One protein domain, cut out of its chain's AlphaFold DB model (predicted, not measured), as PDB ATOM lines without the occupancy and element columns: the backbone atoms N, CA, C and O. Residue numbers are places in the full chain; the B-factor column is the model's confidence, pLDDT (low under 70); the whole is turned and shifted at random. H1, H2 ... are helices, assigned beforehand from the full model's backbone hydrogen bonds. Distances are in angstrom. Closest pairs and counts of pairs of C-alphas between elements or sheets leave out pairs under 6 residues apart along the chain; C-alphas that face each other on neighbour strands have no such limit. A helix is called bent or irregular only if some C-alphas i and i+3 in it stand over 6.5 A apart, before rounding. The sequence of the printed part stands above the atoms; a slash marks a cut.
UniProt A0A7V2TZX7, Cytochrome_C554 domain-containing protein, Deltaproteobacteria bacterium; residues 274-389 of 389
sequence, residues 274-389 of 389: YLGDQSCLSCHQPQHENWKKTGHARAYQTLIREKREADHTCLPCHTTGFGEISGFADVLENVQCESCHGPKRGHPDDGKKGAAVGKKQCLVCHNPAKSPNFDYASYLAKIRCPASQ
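What this domain is: This is residues 274 to 389 of the 389 residues of the protein "Cytochrome_C554 domain-containing protein" of Deltaproteobacteria bacterium (UniProt A0A7V2TZX7). With little regular structure, seven short helices lie among long loops, H1 to H3 along one side, H4 to H6 along the other, H7 at an edge. The all-helix printed part has 116 residues, 45 of them in H1 to H7, in chain order, with no named strand. It is compact, with a radius of gyration of the C-alphas of 14.2 A, spanning 39 by 34 by 22 A.

How they stand to each other: H3, residues 296 to 305, touches H4, residues 315 to 318; their closest C-alphas, of Tyr 300 and His 318, are 4.8 A apart. H7, residues 376 to 383, touches no helix. H3 has 3 of 6 and H7 3 of 4 O i to N i+4 pairs within hydrogen-bond range.

Where its parts are: H3, 15.2 A long, is irregular: C-alphas 297 and 300 are 8.0 A apart. H1, residues 277 to 281, begins at (-31.336, 7.493, 30.963); H2 is residues 285 to 292, H5 337 to 341, H6 359 to 363; H7 ends at (-43.089, 17.076, 30.639).

The domain as a whole: The printed part has no cut. The H4 to H5 link is long. Residues 323 to 330 are under pLDDT 70.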
ATOM      1  N   TYR A 274     -26.671   6.471  40.371       79.69
ATOM      2  CA  TYR A 274     -27.349   6.890  39.161       79.69
ATOM      3  C   TYR A 274     -26.982   5.973  37.999       79.69
ATOM      4  O   TYR A 274     -25.803   5.725  37.740       79.69
ATOM      5  N   LEU A 275     -28.001   5.488  37.300       78.88
ATOM      6  CA  LEU A 275     -27.861   4.537  36.197       78.88
ATOM      7  C   LEU A 275     -27.794   5.216  34.826       78.88
ATOM      8  O   LEU A 275     -27.305   4.614  33.868       78.88
ATOM      9  N   GLY A 276     -28.316   6.436  34.720       84.31
ATOM     10  CA  GLY A 276     -28.449   7.145  33.459       84.31
ATOM     11  C   GLY A 276     -29.675   6.731  32.637       84.31
ATOM     12  O   GLY A 276     -30.225   5.636  32.767       84.31
ATOM     13  N   ASP A 277     -30.108   7.620  31.748       88.19
ATOM     14  CA  ASP A 277     -31.336   7.493  30.963       88.19
ATOM     15  C   ASP A 277     -31.350   6.252  30.060       88.19
ATOM     16  O   ASP A 277     -32.401   5.634  29.878       88.19
ATOM     17  N   GLN A 278     -30.192   5.865  29.514       86.88
ATOM     18  CA  GLN A 278     -30.072   4.693  28.641       86.88
ATOM     19  C   GLN A 278     -30.422   3.394  29.371       86.88
ATOM     20  O   GLN A 278     -31.056   2.518  28.786       86.88
ATOM     21  N   SER A 279     -30.101   3.302  30.661       85.62
ATOM     22  CA  SER A 279     -30.453   2.152  31.496       85.62
ATOM     23  C   SER A 279     -31.967   2.034  31.705       85.62
ATOM     24  O   SER A 279     -32.482   0.939  31.909       85.62
ATOM     25  N   CYS A 280     -32.709   3.143  31.621       86.06
ATOM     26  CA  CYS A 280     -34.167   3.136  31.740       86.06
ATOM     27  C   CYS A 280     -34.875   2.742  30.432       86.06
ATOM     28  O   CYS A 280     -36.006   2.258  30.473       86.06
ATOM     29  N   LEU A 281     -34.244   2.955  29.272       88.25
ATOM     30  CA  LEU A 281     -34.864   2.779  27.954       88.25
ATOM     31  C   LEU A 281     -35.377   1.351  27.714       88.25
ATOM     32  O   LEU A 281     -36.458   1.190  27.153       88.25
ATOM     33  N   SER A 282     -34.643   0.329  28.159       83.31
ATOM     34  CA  SER A 282     -34.977  -1.078  27.890       83.31
ATOM     35  C   SER A 282     -36.333  -1.513  28.455       83.31
ATOM     36  O   SER A 282     -36.978  -2.381  27.874       83.31
ATOM     37  N   CYS A 283     -36.774  -0.906  29.561       86.00
ATOM     38  CA  CYS A 283     -38.035  -1.241  30.234       86.00
ATOM     39  C   CYS A 283     -39.066  -0.098  30.192       86.00
ATOM     40  O   CYS A 283     -40.261  -0.337  30.352       86.00
ATOM     41  N   HIS A 284     -38.630   1.145  29.960       89.88
ATOM     42  CA  HIS A 284     -39.469   2.350  29.972       89.88
ATOM     43  C   HIS A 284     -39.420   3.118  28.647       89.88
ATOM     44  O   HIS A 284     -39.359   4.351  28.625       89.88
ATOM     45  N   GLN A 285     -39.454   2.403  27.522       93.94
ATOM     46  CA  GLN A 285     -39.358   3.007  26.192       93.94
ATOM     47  C   GLN A 285     -40.387   4.130  25.942       93.94
ATOM     48  O   GLN A 285     -39.960   5.223  25.560       93.94
ATOM     49  N   PRO A 286     -41.699   3.966  26.223       94.50
ATOM     50  CA  PRO A 286     -42.672   5.038  25.991       94.50
ATOM     51  C   PRO A 286     -42.373   6.309  26.799       94.50
ATOM     52  O   PRO A 286     -42.574   7.432  26.327       94.50
ATOM     53  N   GLN A 287     -41.878   6.151  28.029       93.38
ATOM     54  CA  GLN A 287     -41.503   7.266  28.897       93.38
ATOM     55  C   GLN A 287     -40.213   7.934  28.412       93.38
ATOM     56  O   GLN A 287     -40.142   9.164  28.392       93.38
ATOM     57  N   HIS A 288     -39.218   7.151  27.989       94.19
ATOM     58  CA  HIS A 288     -37.942   7.654  27.473       94.19
ATOM     59  C   HIS A 288     -38.128   8.456  26.184       94.19
ATOM     60  O   HIS A 288     -37.626   9.574  26.055       94.19
ATOM     61  N   GLU A 289     -38.933   7.939  25.256       94.19
ATOM     62  CA  GLU A 289     -39.272   8.628  24.010       94.19
ATOM     63  C   GLU A 289     -40.042   9.931  24.252       94.19
ATOM     64  O   GLU A 289     -39.850  10.911  23.528       94.19
ATOM     65  N   ASN A 290     -40.894   9.975  25.280       94.31
ATOM     66  CA  ASN A 290     -41.544  11.213  25.698       94.31
ATOM     67  C   ASN A 290     -40.538  12.206  26.296       94.31
ATOM     68  O   ASN A 290     -40.508  13.368  25.892       94.31
ATOM     69  N   TRP A 291     -39.678  11.750  27.212       95.19
ATOM     70  CA  TRP A 291     -38.646  12.577  27.839       95.19
ATOM     71  C   TRP A 291     -37.719  13.225  26.802       95.19
ATOM     72  O   TRP A 291     -37.495  14.438  26.869       95.19
ATOM     73  N   LYS A 292     -37.279  12.472  25.783       95.31
ATOM     74  CA  LYS A 292     -36.447  12.967  24.667       95.31
ATOM     75  C   LYS A 292     -37.029  14.184  23.941       95.31
ATOM     76  O   LYS A 292     -36.283  14.991  23.388       95.31
ATOM     77  N   LYS A 293     -38.357  14.342  23.928       94.88
ATOM     78  CA  LYS A 293     -39.038  15.469  23.264       94.88
ATOM     79  C   LYS A 293     -38.985  16.757  24.086       94.88
ATOM     80  O   LYS A 293     -39.203  17.838  23.540       94.88
ATOM     81  N   THR A 294     -38.681  16.666  25.377       94.81
ATOM     82  CA  THR A 294     -38.681  17.809  26.295       94.81
ATOM     83  C   THR A 294     -37.415  18.666  26.164       94.81
ATOM     84  O   THR A 294     -36.470  18.336  25.439       94.81
ATOM     85  N   GLY A 295     -37.395  19.809  26.858       94.00
ATOM     86  CA  GLY A 295     -36.178  20.613  27.021       94.00
ATOM     87  C   GLY A 295     -35.156  19.962  27.958       94.00
ATOM     88  O   GLY A 295     -33.960  20.162  27.784       94.00
ATOM     89  N   HIS A 296     -35.610  19.132  28.902       95.62
ATOM     90  CA  HIS A 296     -34.751  18.464  29.881       95.62
ATOM     91  C   HIS A 296     -33.742  17.516  29.231       95.62
ATOM     92  O   HIS A 296     -32.581  17.537  29.621       95.62
ATOM     93  N   ALA A 297     -34.143  16.797  28.179       95.19
ATOM     94  CA  ALA A 297     -33.272  15.908  27.404       95.19
ATOM     95  C   ALA A 297     -32.215  16.621  26.539       95.19
ATOM     96  O   ALA A 297     -31.427  15.962  25.870       95.19
ATOM     97  N   ARG A 298     -32.226  17.959  26.505       94.94
ATOM     98  CA  ARG A 298     -31.255  18.795  25.776       94.94
ATOM     99  C   ARG A 298     -30.681  19.910  26.648       94.94
ATOM    100  O   ARG A 298     -30.102  20.865  26.127       94.94
ATOM    101  N   ALA A 299     -30.886  19.835  27.962       94.62
ATOM    102  CA  ALA A 299     -30.471  20.869  28.892       94.62
ATOM    103  C   ALA A 299     -28.954  21.105  28.821       94.62
ATOM    104  O   ALA A 299     -28.535  22.249  28.660       94.62
ATOM    105  N   TYR A 300     -28.122  20.064  28.841       92.50
ATOM    106  CA  TYR A 300     -26.665  20.216  28.790       92.50
ATOM    107  C   TYR A 300     -26.181  20.783  27.455       92.50
ATOM    108  O   TYR A 300     -25.310  21.650  27.426       92.50
ATOM    109  N   GLN A 301     -26.823  20.400  26.348       93.62
ATOM    110  CA  GLN A 301     -26.488  20.931  25.023       93.62
ATOM    111  C   GLN A 301     -26.713  22.446  24.908       93.62
ATOM    112  O   GLN A 301     -26.103  23.088  24.050       93.62
ATOM    113  N   THR A 302     -27.550  23.049  25.761       92.56
ATOM    114  CA  THR A 302     -27.621  24.517  25.841       92.56
ATOM    115  C   THR A 302     -26.333  25.112  26.411       92.56
ATOM    116  O   THR A 302     -25.877  26.120  25.895       92.56
ATOM    117  N   LEU A 303     -25.675  24.464  27.379       90.50
ATOM    118  CA  LEU A 303     -24.402  24.947  27.922       90.50
ATOM    119  C   LEU A 303     -23.268  24.842  26.908       90.50
ATOM    120  O   LEU A 303     -22.499  25.786  26.791       90.50
ATOM    121  N   ILE A 304     -23.201  23.745  26.145       87.38
ATOM    122  CA  ILE A 304     -22.194  23.568  25.083       87.38
ATOM    123  C   ILE A 304     -22.297  24.698  24.051       87.38
ATOM    124  O   ILE A 304     -21.294  25.286  23.652       87.38
ATOM    125  N   ARG A 305     -23.523  25.030  23.628       89.81
ATOM    126  CA  ARG A 305     -23.776  26.102  22.653       89.81
ATOM    127  C   ARG A 305     -23.284  27.459  23.150       89.81
ATOM    128  O   ARG A 305     -22.682  28.201  22.383       89.81
ATOM    129  N   GLU A 306     -23.500  27.728  24.432       86.88
ATOM    130  CA  GLU A 306     -23.110  28.971  25.096       86.88
ATOM    131  C   GLU A 306     -21.665  28.948  25.632       86.88
ATOM    132  O   GLU A 306     -21.237  29.914  26.261       86.88
ATOM    133  N   LYS A 307     -20.902  27.865  25.411       85.69
ATOM    134  CA  LYS A 307     -19.537  27.664  25.941       85.69
ATOM    135  C   LYS A 307     -19.457  27.757  27.475       85.69
ATOM    136  O   LYS A 307     -18.561  28.382  28.047       85.69
ATOM    137  N   ARG A 308     -20.452  27.184  28.156       85.12
ATOM    138  CA  ARG A 308     -20.611  27.165  29.624       85.12
ATOM    139  C   ARG A 308     -20.662  25.751  30.200       85.12
ATOM    140  O   ARG A 308     -21.089  25.561  31.334       85.12
ATOM    141  N   GLU A 309     -20.223  24.753  29.446       85.31
ATOM    142  CA  GLU A 309     -20.248  23.335  29.812       85.31
ATOM    143  C   GLU A 309     -19.409  22.994  31.056       85.31
ATOM    144  O   GLU A 309     -19.668  21.988  31.709       85.31
ATOM    145  N   ALA A 310     -18.455  23.856  31.427       81.62
ATOM    146  CA  ALA A 310     -17.645  23.740  32.642       81.62
ATOM    147  C   ALA A 310     -18.123  24.646  33.801       81.62
ATOM    148  O   ALA A 310     -17.470  24.719  34.844       81.62
ATOM    149  N   ASP A 311     -19.235  25.372  33.637       81.88
ATOM    150  CA  ASP A 311     -19.755  26.303  34.642       81.88
ATOM    151  C   ASP A 311     -20.576  25.570  35.717       81.88
ATOM    152  O   ASP A 311     -21.764  25.288  35.537       81.88
ATOM    153  N   HIS A 312     -19.978  25.296  36.878       80.81
ATOM    154  CA  HIS A 312     -20.647  24.613  38.000       80.81
ATOM    155  C   HIS A 312     -21.818  25.372  38.613       80.81
ATOM    156  O   HIS A 312     -22.553  24.788  39.405       80.81
ATOM    157  N   THR A 313     -22.037  26.642  38.272       78.50
ATOM    158  CA  THR A 313     -23.281  27.318  38.668       78.50
ATOM    159  C   THR A 313     -24.463  26.910  37.790       78.50
ATOM    160  O   THR A 313     -25.614  26.998  38.225       78.50
ATOM    161  N   CYS A 314     -24.184  26.406  36.584       85.44
ATOM    162  CA  CYS A 314     -25.164  25.911  35.625       85.44
ATOM    163  C   CYS A 314     -25.340  24.393  35.688       85.44
ATOM    164  O   CYS A 314     -26.465  23.911  35.546       85.44
ATOM    165  N   LEU A 315     -24.265  23.641  35.943       86.44
ATOM    166  CA  LEU A 315     -24.303  22.174  35.975       86.44
ATOM    167  C   LEU A 315     -25.428  21.575  36.847       86.44
ATOM    168  O   LEU A 315     -26.121  20.697  36.330       86.44
ATOM    169  N   PRO A 316     -25.739  22.078  38.066       83.81
ATOM    170  CA  PRO A 316     -26.824  21.538  38.896       83.81
ATOM    171  C   PRO A 316     -28.207  21.519  38.229       83.81
ATOM    172  O   PRO A 316     -29.074  20.761  38.645       83.81
ATOM    173  N   CYS A 317     -28.443  22.378  37.232       89.12
ATOM    174  CA  CYS A 317     -29.731  22.478  36.540       89.12
ATOM    175  C   CYS A 317     -29.713  21.927  35.111       89.12
ATOM    176  O   CYS A 317     -30.761  21.868  34.473       89.12
ATOM    177  N   HIS A 318     -28.538  21.553  34.607       93.00
ATOM    178  CA  HIS A 318     -28.333  21.117  33.226       93.00
ATOM    179  C   HIS A 318     -27.783  19.690  33.121       93.00
ATOM    180  O   HIS A 318     -27.625  19.178  32.016       93.00
ATOM    181  N   THR A 319     -27.520  19.043  34.254       90.12
ATOM    182  CA  THR A 319     -27.039  17.661  34.360       90.12
ATOM    183  C   THR A 319     -27.824  16.920  35.442       90.12
ATOM    184  O   THR A 319     -28.613  17.522  36.176       90.12
ATOM    185  N   THR A 320     -27.622  15.610  35.537       88.12
ATOM    186  CA  THR A 320     -28.231  14.737  36.544       88.12
ATOM    187  C   THR A 320     -27.181  14.289  37.549       88.12
ATOM    188  O   THR A 320     -26.086  13.889  37.167       88.12
ATOM    189  N   GLY A 321     -27.507  14.372  38.843       79.06
ATOM    190  CA  GLY A 321     -26.634  13.904  39.928       79.06
ATOM    191  C   GLY A 321     -25.335  14.698  40.109       79.06
ATOM    192  O   GLY A 321     -24.378  14.191  40.692       79.06
ATOM    193  N   PHE A 322     -25.275  15.943  39.622       78.88
ATOM    194  CA  PHE A 322     -24.127  16.823  39.852       78.88
ATOM    195  C   PHE A 322     -23.899  17.062  41.348       78.88
ATOM    196  O   PHE A 322     -24.780  17.576  42.037       78.88
ATOM    197  N   GLY A 323     -22.698  16.726  41.824       67.06
ATOM    198  CA  GLY A 323     -22.334  16.753  43.244       67.06
ATOM    199  C   GLY A 323     -22.519  15.416  43.973       67.06
ATOM    200  O   GLY A 323     -21.977  15.272  45.063       67.06
ATOM    201  N   GLU A 324     -23.209  14.439  43.367       69.50
ATOM    202  CA  GLU A 324     -23.482  13.112  43.951       69.50
ATOM    203  C   GLU A 324     -22.754  11.952  43.235       69.50
ATOM    204  O   GLU A 324     -22.375  10.982  43.883       69.50
ATOM    205  N   ILE A 325     -22.557  12.028  41.910       60.72
ATOM    206  CA  ILE A 325     -22.034  10.916  41.077       60.72
ATOM    207  C   ILE A 325     -20.498  10.843  41.075       60.72
ATOM    208  O   ILE A 325     -19.921   9.771  41.224       60.72
ATOM    209  N   SER A 326     -19.843  11.990  40.931       50.19
ATOM    210  CA  SER A 326     -18.425  12.292  41.164       50.19
ATOM    211  C   SER A 326     -18.283  13.800  40.878       50.19
ATOM    212  O   SER A 326     -19.282  14.479  40.632       50.19
ATOM    213  N   GLY A 327     -17.094  14.391  40.993       55.75
ATOM    214  CA  GLY A 327     -16.900  15.818  40.698       55.75
ATOM    215  C   GLY A 327     -17.139  16.193  39.221       55.75
ATOM    216  O   GLY A 327     -17.985  15.667  38.516       55.75
ATOM    217  N   PHE A 328     -16.355  17.140  38.713       50.94
ATOM    218  CA  PHE A 328     -16.546  17.759  37.391       50.94
ATOM    219  C   PHE A 328     -16.399  16.828  36.168       50.94
ATOM    220  O   PHE A 328     -16.666  17.282  35.061       50.94
ATOM    221  N   ALA A 329     -15.922  15.590  36.339       49.31
ATOM    222  CA  ALA A 329     -15.475  14.739  35.233       49.31
ATOM    223  C   ALA A 329     -16.510  13.700  34.760       49.31
ATOM    224  O   ALA A 329     -16.511  13.398  33.572       49.31
ATOM    225  N   ASP A 330     -17.421  13.227  35.623       60.94
ATOM    226  CA  ASP A 330     -18.439  12.228  35.254       60.94
ATOM    227  C   ASP A 330     -19.843  12.739  35.595       60.94
ATOM    228  O   ASP A 330     -20.503  12.291  36.536       60.94
ATOM    229  N   VAL A 331     -20.306  13.733  34.838       71.38
ATOM    230  CA  VAL A 331     -21.684  14.218  34.952       71.38
ATOM    231  C   VAL A 331     -22.578  13.465  33.982       71.38
ATOM    232  O   VAL A 331     -22.240  13.273  32.815       71.38
ATOM    233  N   LEU A 332     -23.763  13.074  34.442       86.19
ATOM    234  CA  LEU A 332     -24.799  12.605  33.535       86.19
ATOM    235  C   LEU A 332     -25.367  13.818  32.802       86.19
ATOM    236  O   LEU A 332     -26.068  14.642  33.395       86.19
ATOM    237  N   GLU A 333     -25.033  13.957  31.521       90.31
ATOM    238  CA  GLU A 333     -25.536  15.058  30.704       90.31
ATOM    239  C   GLU A 333     -27.066  15.080  30.702       90.31
ATOM    240  O   GLU A 333     -27.712  14.037  30.626       90.31
ATOM    241  N   ASN A 334     -27.638  16.286  30.694       93.75
ATOM    242  CA  ASN A 334     -29.076  16.546  30.677       93.75
ATOM    243  C   ASN A 334     -29.786  16.288  32.008       93.75
ATOM    244  O   ASN A 334     -29.256  15.680  32.933       93.75
ATOM    245  N   VAL A 335     -31.016  16.796  32.109       94.00
ATOM    246  CA  VAL A 335     -31.911  16.525  33.240       94.00
ATOM    247  C   VAL A 335     -32.656  15.230  32.914       94.00
ATOM    248  O   VAL A 335     -33.606  15.229  32.131       94.00
ATOM    249  N   GLN A 336     -32.170  14.112  33.438       92.44
ATOM    250  CA  GLN A 336     -32.589  12.753  33.101       92.44
ATOM    251  C   GLN A 336     -33.710  12.260  34.029       92.44
ATOM    252  O   GLN A 336     -34.191  12.979  34.908       92.44
ATOM    253  N   CYS A 337     -34.153  11.014  33.834       90.94
ATOM    254  CA  CYS A 337     -35.239  10.392  34.600       90.94
ATOM    255  C   CYS A 337     -35.016  10.475  36.120       90.94
ATOM    256  O   CYS A 337     -35.947  10.744  36.884       90.94
ATOM    257  N   GLU A 338     -33.771  10.298  36.554       88.56
ATOM    258  CA  GLU A 338     -33.380  10.260  37.964       88.56
ATOM    259  C   GLU A 338     -33.416  11.644  38.636       88.56
ATOM    260  O   GLU A 338     -33.573  11.716  39.852       88.56
ATOM    261  N   SER A 339     -33.412  12.752  37.880       88.94
ATOM    262  CA  SER A 339     -33.691  14.091  38.435       88.94
ATOM    263  C   SER A 339     -35.133  14.228  38.943       88.94
ATOM    264  O   SER A 339     -35.403  15.014  39.850       88.94
ATOM    265  N   CYS A 340     -36.072  13.469  38.366       88.75
ATOM    266  CA  CYS A 340     -37.481  13.470  38.770       88.75
ATOM    267  C   CYS A 340     -37.801  12.339  39.754       88.75
ATOM    268  O   CYS A 340     -38.555  12.538  40.705       88.75
ATOM    269  N   HIS A 341     -37.253  11.146  39.516       87.50
ATOM    270  CA  HIS A 341     -37.608   9.922  40.245       87.50
ATOM    271  C   HIS A 341     -36.609   9.527  41.341       87.50
ATOM    272  O   HIS A 341     -36.848   8.545  42.058       87.50
ATOM    273  N   GLY A 342     -35.520  10.287  41.475       84.50
ATOM    274  CA  GLY A 342     -34.372   9.965  42.315       84.50
ATOM    275  C   GLY A 342     -33.486   8.867  41.709       84.50
ATOM    276  O   GLY A 342     -33.896   8.231  40.732       84.50
ATOM    277  N   PRO A 343     -32.312   8.615  42.312       82.44
ATOM    278  CA  PRO A 343     -31.414   7.531  41.913       82.44
ATOM    279  C   PRO A 343     -32.112   6.163  41.961       82.44
ATOM    280  O   PRO A 343     -33.016   5.945  42.786       82.44
ATOM    281  N   LYS A 344     -31.717   5.243  41.073       76.94
ATOM    282  CA  LYS A 344     -32.372   3.927  40.916       76.94
ATOM    283  C   LYS A 344     -31.444   2.720  41.009       76.94
ATOM    284  O   LYS A 344     -31.787   1.650  40.514       76.94
ATOM    285  N   ARG A 345     -30.303   2.830  41.692       74.00
ATOM    286  CA  ARG A 345     -29.463   1.658  41.982       74.00
ATOM    287  C   ARG A 345     -30.267   0.507  42.602       74.00
ATOM    288  O   ARG A 345     -30.967   0.705  43.589       74.00
ATOM    289  N   GLY A 346     -30.102  -0.692  42.041       67.75
ATOM    290  CA  GLY A 346     -30.787  -1.912  42.484       67.75
ATOM    291  C   GLY A 346     -32.140  -2.157  41.814       67.75
ATOM    292  O   GLY A 346     -32.665  -3.255  41.931       67.75
ATOM    293  N   HIS A 347     -32.683  -1.190  41.071       77.06
ATOM    294  CA  HIS A 347     -33.856  -1.399  40.226       77.06
ATOM    295  C   HIS A 347     -33.446  -2.096  38.913       77.06
ATOM    296  O   HIS A 347     -32.452  -1.678  38.311       77.06
ATOM    297  N   PRO A 348     -34.194  -3.104  38.421       71.31
ATOM    298  CA  PRO A 348     -35.509  -3.565  38.892       71.31
ATOM    299  C   PRO A 348     -35.481  -4.659  39.972       71.31
ATOM    300  O   PRO A 348     -36.537  -4.996  40.509       71.31
ATOM    301  N   ASP A 349     -34.308  -5.203  40.288       74.38
ATOM    302  CA  ASP A 349     -34.137  -6.397  41.130       74.38
ATOM    303  C   ASP A 349     -34.632  -6.213  42.573       74.38
ATOM    304  O   ASP A 349     -35.056  -7.166  43.225       74.38
ATOM    305  N   ASP A 350     -34.620  -4.979  43.077       73.94
ATOM    306  CA  ASP A 350     -35.103  -4.628  44.410       73.94
ATOM    307  C   ASP A 350     -36.639  -4.576  44.528       73.94
ATOM    308  O   ASP A 350     -37.169  -4.404  45.631       73.94
ATOM    309  N   GLY A 351     -37.361  -4.698  43.408       68.62
ATOM    310  CA  GLY A 351     -38.822  -4.648  43.339       68.62
ATOM    311  C   GLY A 351     -39.437  -3.302  43.744       68.62
ATOM    312  O   GLY A 351     -40.665  -3.193  43.854       68.62
ATOM    313  N   LYS A 352     -38.631  -2.258  43.980       68.81
ATOM    314  CA  LYS A 352     -39.124  -0.953  44.427       68.81
ATOM    315  C   LYS A 352     -39.607  -0.137  43.233       68.81
ATOM    316  O   LYS A 352     -38.907   0.055  42.238       68.81
ATOM    317  N   LYS A 353     -40.822   0.407  43.354       67.50
ATOM    318  CA  LYS A 353     -41.366   1.356  42.373       67.50
ATOM    319  C   LYS A 353     -40.628   2.696  42.451       67.50
ATOM    320  O   LYS A 353     -40.177   3.120  43.517       67.50
ATOM    321  N   GLY A 354     -40.536   3.381  41.310       65.38
ATOM    322  CA  GLY A 354     -39.985   4.733  41.232       65.38
ATOM    323  C   GLY A 354     -40.700   5.703  42.178       65.38
ATOM    324  O   GLY A 354     -41.901   5.578  42.414       65.38
ATOM    325  N   ALA A 355     -39.961   6.676  42.723       72.38
ATOM    326  CA  ALA A 355     -40.553   7.664  43.617       72.38
ATOM    327  C   ALA A 355     -41.604   8.484  42.859       72.38
ATOM    328  O   ALA A 355     -41.407   8.838  41.688       72.38
ATOM    329  N   ALA A 356     -42.713   8.786  43.536       79.06
ATOM    330  CA  ALA A 356     -43.714   9.696  43.007       79.06
ATOM    331  C   ALA A 356     -43.084  11.082  42.812       79.06
ATOM    332  O   ALA A 356     -42.466  11.632  43.726       79.06
ATOM    333  N   VAL A 357     -43.245  11.642  41.613       84.69
ATOM    334  CA  VAL A 357     -42.713  12.968  41.287       84.69
ATOM    335  C   VAL A 357     -43.629  14.020  41.894       84.69
ATOM    336  O   VAL A 357     -44.821  14.071  41.588       84.69
ATOM    337  N   GLY A 358     -43.070  14.858  42.760       85.12
ATOM    338  CA  GLY A 358     -43.763  15.986  43.363       85.12
ATOM    339  C   GLY A 358     -43.203  17.327  42.893       85.12
ATOM    340  O   GLY A 358     -42.240  17.421  42.135       85.12
ATOM    341  N   LYS A 359     -43.784  18.409  43.417       85.75
ATOM    342  CA  LYS A 359     -43.328  19.777  43.130       85.75
ATOM    343  C   LYS A 359     -41.891  20.036  43.588       85.75
ATOM    344  O   LYS A 359     -41.194  20.835  42.972       85.75
ATOM    345  N   LYS A 360     -41.443  19.364  44.655       83.25
ATOM    346  CA  LYS A 360     -40.127  19.596  45.272       83.25
ATOM    347  C   LYS A 360     -38.977  19.352  44.295       83.25
ATOM    348  O   LYS A 360     -38.076  20.180  44.233       83.25
ATOM    349  N   GLN A 361     -39.048  18.290  43.494       84.38
ATOM    350  CA  GLN A 361     -38.014  17.963  42.509       84.38
ATOM    351  C   GLN A 361     -37.841  19.080  41.470       84.38
ATOM    352  O   GLN A 361     -36.725  19.408  41.085       84.38
ATOM    353  N   CYS A 362     -38.933  19.737  41.071       87.75
ATOM    354  CA  CYS A 362     -38.871  20.838  40.113       87.75
ATOM    355  C   CYS A 362     -38.216  22.097  40.698       87.75
ATOM    356  O   CYS A 362     -37.511  22.802  39.982       87.75
ATOM    357  N   LEU A 363     -38.441  22.391  41.983       83.75
ATOM    358  CA  LEU A 363     -38.017  23.650  42.614       83.75
ATOM    359  C   LEU A 363     -36.497  23.771  42.802       83.75
ATOM    360  O   LEU A 363     -36.003  24.884  42.977       83.75
ATOM    361  N   VAL A 364     -35.757  22.664  42.690       77.81
ATOM    362  CA  VAL A 364     -34.281  22.659  42.678       77.81
ATOM    363  C   VAL A 364     -33.741  23.547  41.546       77.81
ATOM    364  O   VAL A 364     -32.795  24.323  41.724       77.81
ATOM    365  N   CYS A 365     -34.390  23.481  40.381       84.88
ATOM    366  CA  CYS A 365     -33.987  24.203  39.173       84.88
ATOM    367  C   CYS A 365     -34.966  25.322  38.809       84.88
ATOM    368  O   CYS A 365     -34.557  26.353  38.280       84.88
ATOM    369  N   HIS A 366     -36.250  25.154  39.122       88.06
ATOM    370  CA  HIS A 366     -37.302  26.116  38.829       88.06
ATOM    371  C   HIS A 366     -37.675  26.946  40.054       88.06
ATOM    372  O   HIS A 366     -38.737  26.788  40.652       88.06
ATOM    373  N   ASN A 367     -36.790  27.871  40.399       78.38
ATOM    374  CA  ASN A 367     -37.048  28.897  41.400       78.38
ATOM    375  C   ASN A 367     -37.157  30.283  40.733       78.38
ATOM    376  O   ASN A 367     -36.746  30.438  39.581       78.38
ATOM    377  N   PRO A 368     -37.675  31.307  41.431       70.25
ATOM    378  CA  PRO A 368     -37.741  32.677  40.925       70.25
ATOM    379  C   PRO A 368     -36.443  33.202  40.278       70.25
ATOM    380  O   PRO A 368     -36.503  33.910  39.268       70.25
ATOM    381  N   ALA A 369     -35.273  32.786  40.779       60.25
ATOM    382  CA  ALA A 369     -33.974  33.211  40.257       60.25
ATOM    383  C   ALA A 369     -33.579  32.524  38.937       60.25
ATOM    384  O   ALA A 369     -32.852  33.122  38.148       60.25
ATOM    385  N   LYS A 370     -34.065  31.303  38.665       72.25
ATOM    386  CA  LYS A 370     -33.693  30.484  37.487       72.25
ATOM    387  C   LYS A 370     -34.826  30.262  36.477       72.25
ATOM    388  O   LYS A 370     -34.588  30.248  35.276       72.25
ATOM    389  N   SER A 371     -36.082  30.258  36.918       78.44
ATOM    390  CA  SER A 371     -37.291  30.114  36.092       78.44
ATOM    391  C   SER A 371     -38.410  31.024  36.629       78.44
ATOM    392  O   SER A 371     -39.244  30.573  37.412       78.44
ATOM    393  N   PRO A 372     -38.443  32.317  36.253       74.00
ATOM    394  CA  PRO A 372     -39.245  33.325  36.950       74.00
ATOM    395  C   PRO A 372     -40.744  33.176  36.655       74.00
ATOM    396  O   PRO A 372     -41.576  33.518  37.485       74.00
ATOM    397  N   ASN A 373     -41.068  32.591  35.501       83.50
ATOM    398  CA  ASN A 373     -42.421  32.289  35.038       83.50
ATOM    399  C   ASN A 373     -42.780  30.813  35.276       83.50
ATOM    400  O   ASN A 373     -43.504  30.215  34.479       83.50
ATOM    401  N   PHE A 374     -42.183  30.182  36.292       86.12
ATOM    402  CA  PHE A 374     -42.485  28.796  36.615       86.12
ATOM    403  C   PHE A 374     -43.877  28.683  37.231       86.12
ATOM    404  O   PHE A 374     -44.137  29.214  38.308       86.12
ATOM    405  N   ASP A 375     -44.736  27.917  36.569       90.75
ATOM    406  CA  ASP A 375     -46.000  27.455  37.121       90.75
ATOM    407  C   ASP A 375     -46.022  25.926  37.082       90.75
ATOM    408  O   ASP A 375     -45.858  25.308  36.029       90.75
ATOM    409  N   TYR A 376     -46.201  25.307  38.247       88.25
ATOM    410  CA  TYR A 376     -46.025  23.864  38.395       88.25
ATOM    411  C   TYR A 376     -46.997  23.068  37.519       88.25
ATOM    412  O   TYR A 376     -46.577  22.125  36.851       88.25
ATOM    413  N   ALA A 377     -48.276  23.450  37.486       90.00
ATOM    414  CA  ALA A 377     -49.299  22.698  36.767       90.00
ATOM    415  C   ALA A 377     -49.073  22.744  35.249       90.00
ATOM    416  O   ALA A 377     -49.056  21.703  34.584       90.00
ATOM    417  N   SER A 378     -48.836  23.937  34.701       90.81
ATOM    418  CA  SER A 378     -48.613  24.121  33.266       90.81
ATOM    419  C   SER A 378     -47.276  23.551  32.788       90.81
ATOM    420  O   SER A 378     -47.202  23.050  31.666       90.81
ATOM    421  N   TYR A 379     -46.222  23.585  33.612       91.56
ATOM    422  CA  TYR A 379     -44.928  22.994  33.256       91.56
ATOM    423  C   TYR A 379     -44.984  21.471  33.334       91.56
ATOM    424  O   TYR A 379     -44.541  20.803  32.398       91.56
ATOM    425  N   LEU A 380     -45.590  20.911  34.387       90.25
ATOM    426  CA  LEU A 380     -45.754  19.465  34.523       90.25
ATOM    427  C   LEU A 380     -46.551  18.879  33.352       90.25
ATOM    428  O   LEU A 380     -46.187  17.830  32.827       90.25
ATOM    429  N   ALA A 381     -47.590  19.574  32.878       89.94
ATOM    430  CA  ALA A 381     -48.377  19.136  31.726       89.94
ATOM    431  C   ALA A 381     -47.543  18.951  30.442       89.94
ATOM    432  O   ALA A 381     -47.903  18.121  29.610       89.94
ATOM    433  N   LYS A 382     -46.429  19.683  30.295       89.88
ATOM    434  CA  LYS A 382     -45.534  19.621  29.124       89.88
ATOM    435  C   LYS A 382     -44.500  18.501  29.199       89.88
ATOM    436  O   LYS A 382     -43.940  18.135  28.170       89.88
ATOM    437  N   ILE A 383     -44.199  18.012  30.401       90.94
ATOM    438  CA  ILE A 383     -43.089  17.076  30.639       90.94
ATOM    439  C   ILE A 383     -43.530  15.732  31.222       90.94
ATOM    440  O   ILE A 383     -42.733  14.798  31.233       90.94
ATOM    441  N   ARG A 384     -44.773  15.615  31.709       89.31
ATOM    442  CA  ARG A 384     -45.292  14.363  32.269       89.31
ATOM    443  C   ARG A 384     -45.228  13.244  31.231       89.31
ATOM    444  O   ARG A 384     -45.623  13.428  30.080       89.31
ATOM    445  N   CYS A 385     -44.735  12.087  31.652       86.75
ATOM    446  CA  CYS A 385     -44.659  10.903  30.807       86.75
ATOM    447  C   CYS A 385     -45.990  10.139  30.784       86.75
ATOM    448  O   CYS A 385     -46.794  10.279  31.712       86.75
ATOM    449  N   PRO A 386     -46.233   9.318  29.746       86.38
ATOM    450  CA  PRO A 386     -47.321   8.347  29.773       86.38
ATOM    451  C   PRO A 386     -47.159   7.386  30.960       86.38
ATOM    452  O   PRO A 386     -46.035   7.090  31.380       86.38
ATOM    453  N   ALA A 387     -48.279   6.889  31.494       76.75
ATOM    454  CA  ALA A 387     -48.262   5.904  32.575       76.75
ATOM    455  C   ALA A 387     -47.450   4.664  32.167       76.75
ATOM    456  O   ALA A 387     -47.507   4.235  31.012       76.75
ATOM    457  N   SER A 388     -46.663   4.117  33.098       65.62
ATOM    458  CA  SER A 388     -46.029   2.810  32.908       65.62
ATOM    459  C   SER A 388     -47.122   1.748  32.855       65.62
ATOM    460  O   SER A 388     -47.994   1.757  33.727       65.62
ATOM    461  N   GLN A 389     -47.087   0.899  31.828       54.94
ATOM    462  CA  GLN A 389     -47.977  -0.259  31.725       54.94
ATOM    463  C   GLN A 389     -47.639  -1.301  32.786       54.94
ATOM    464  O   GLN A 389     -46.437  -1.409  33.129       54.94
TER     465      GLN A 389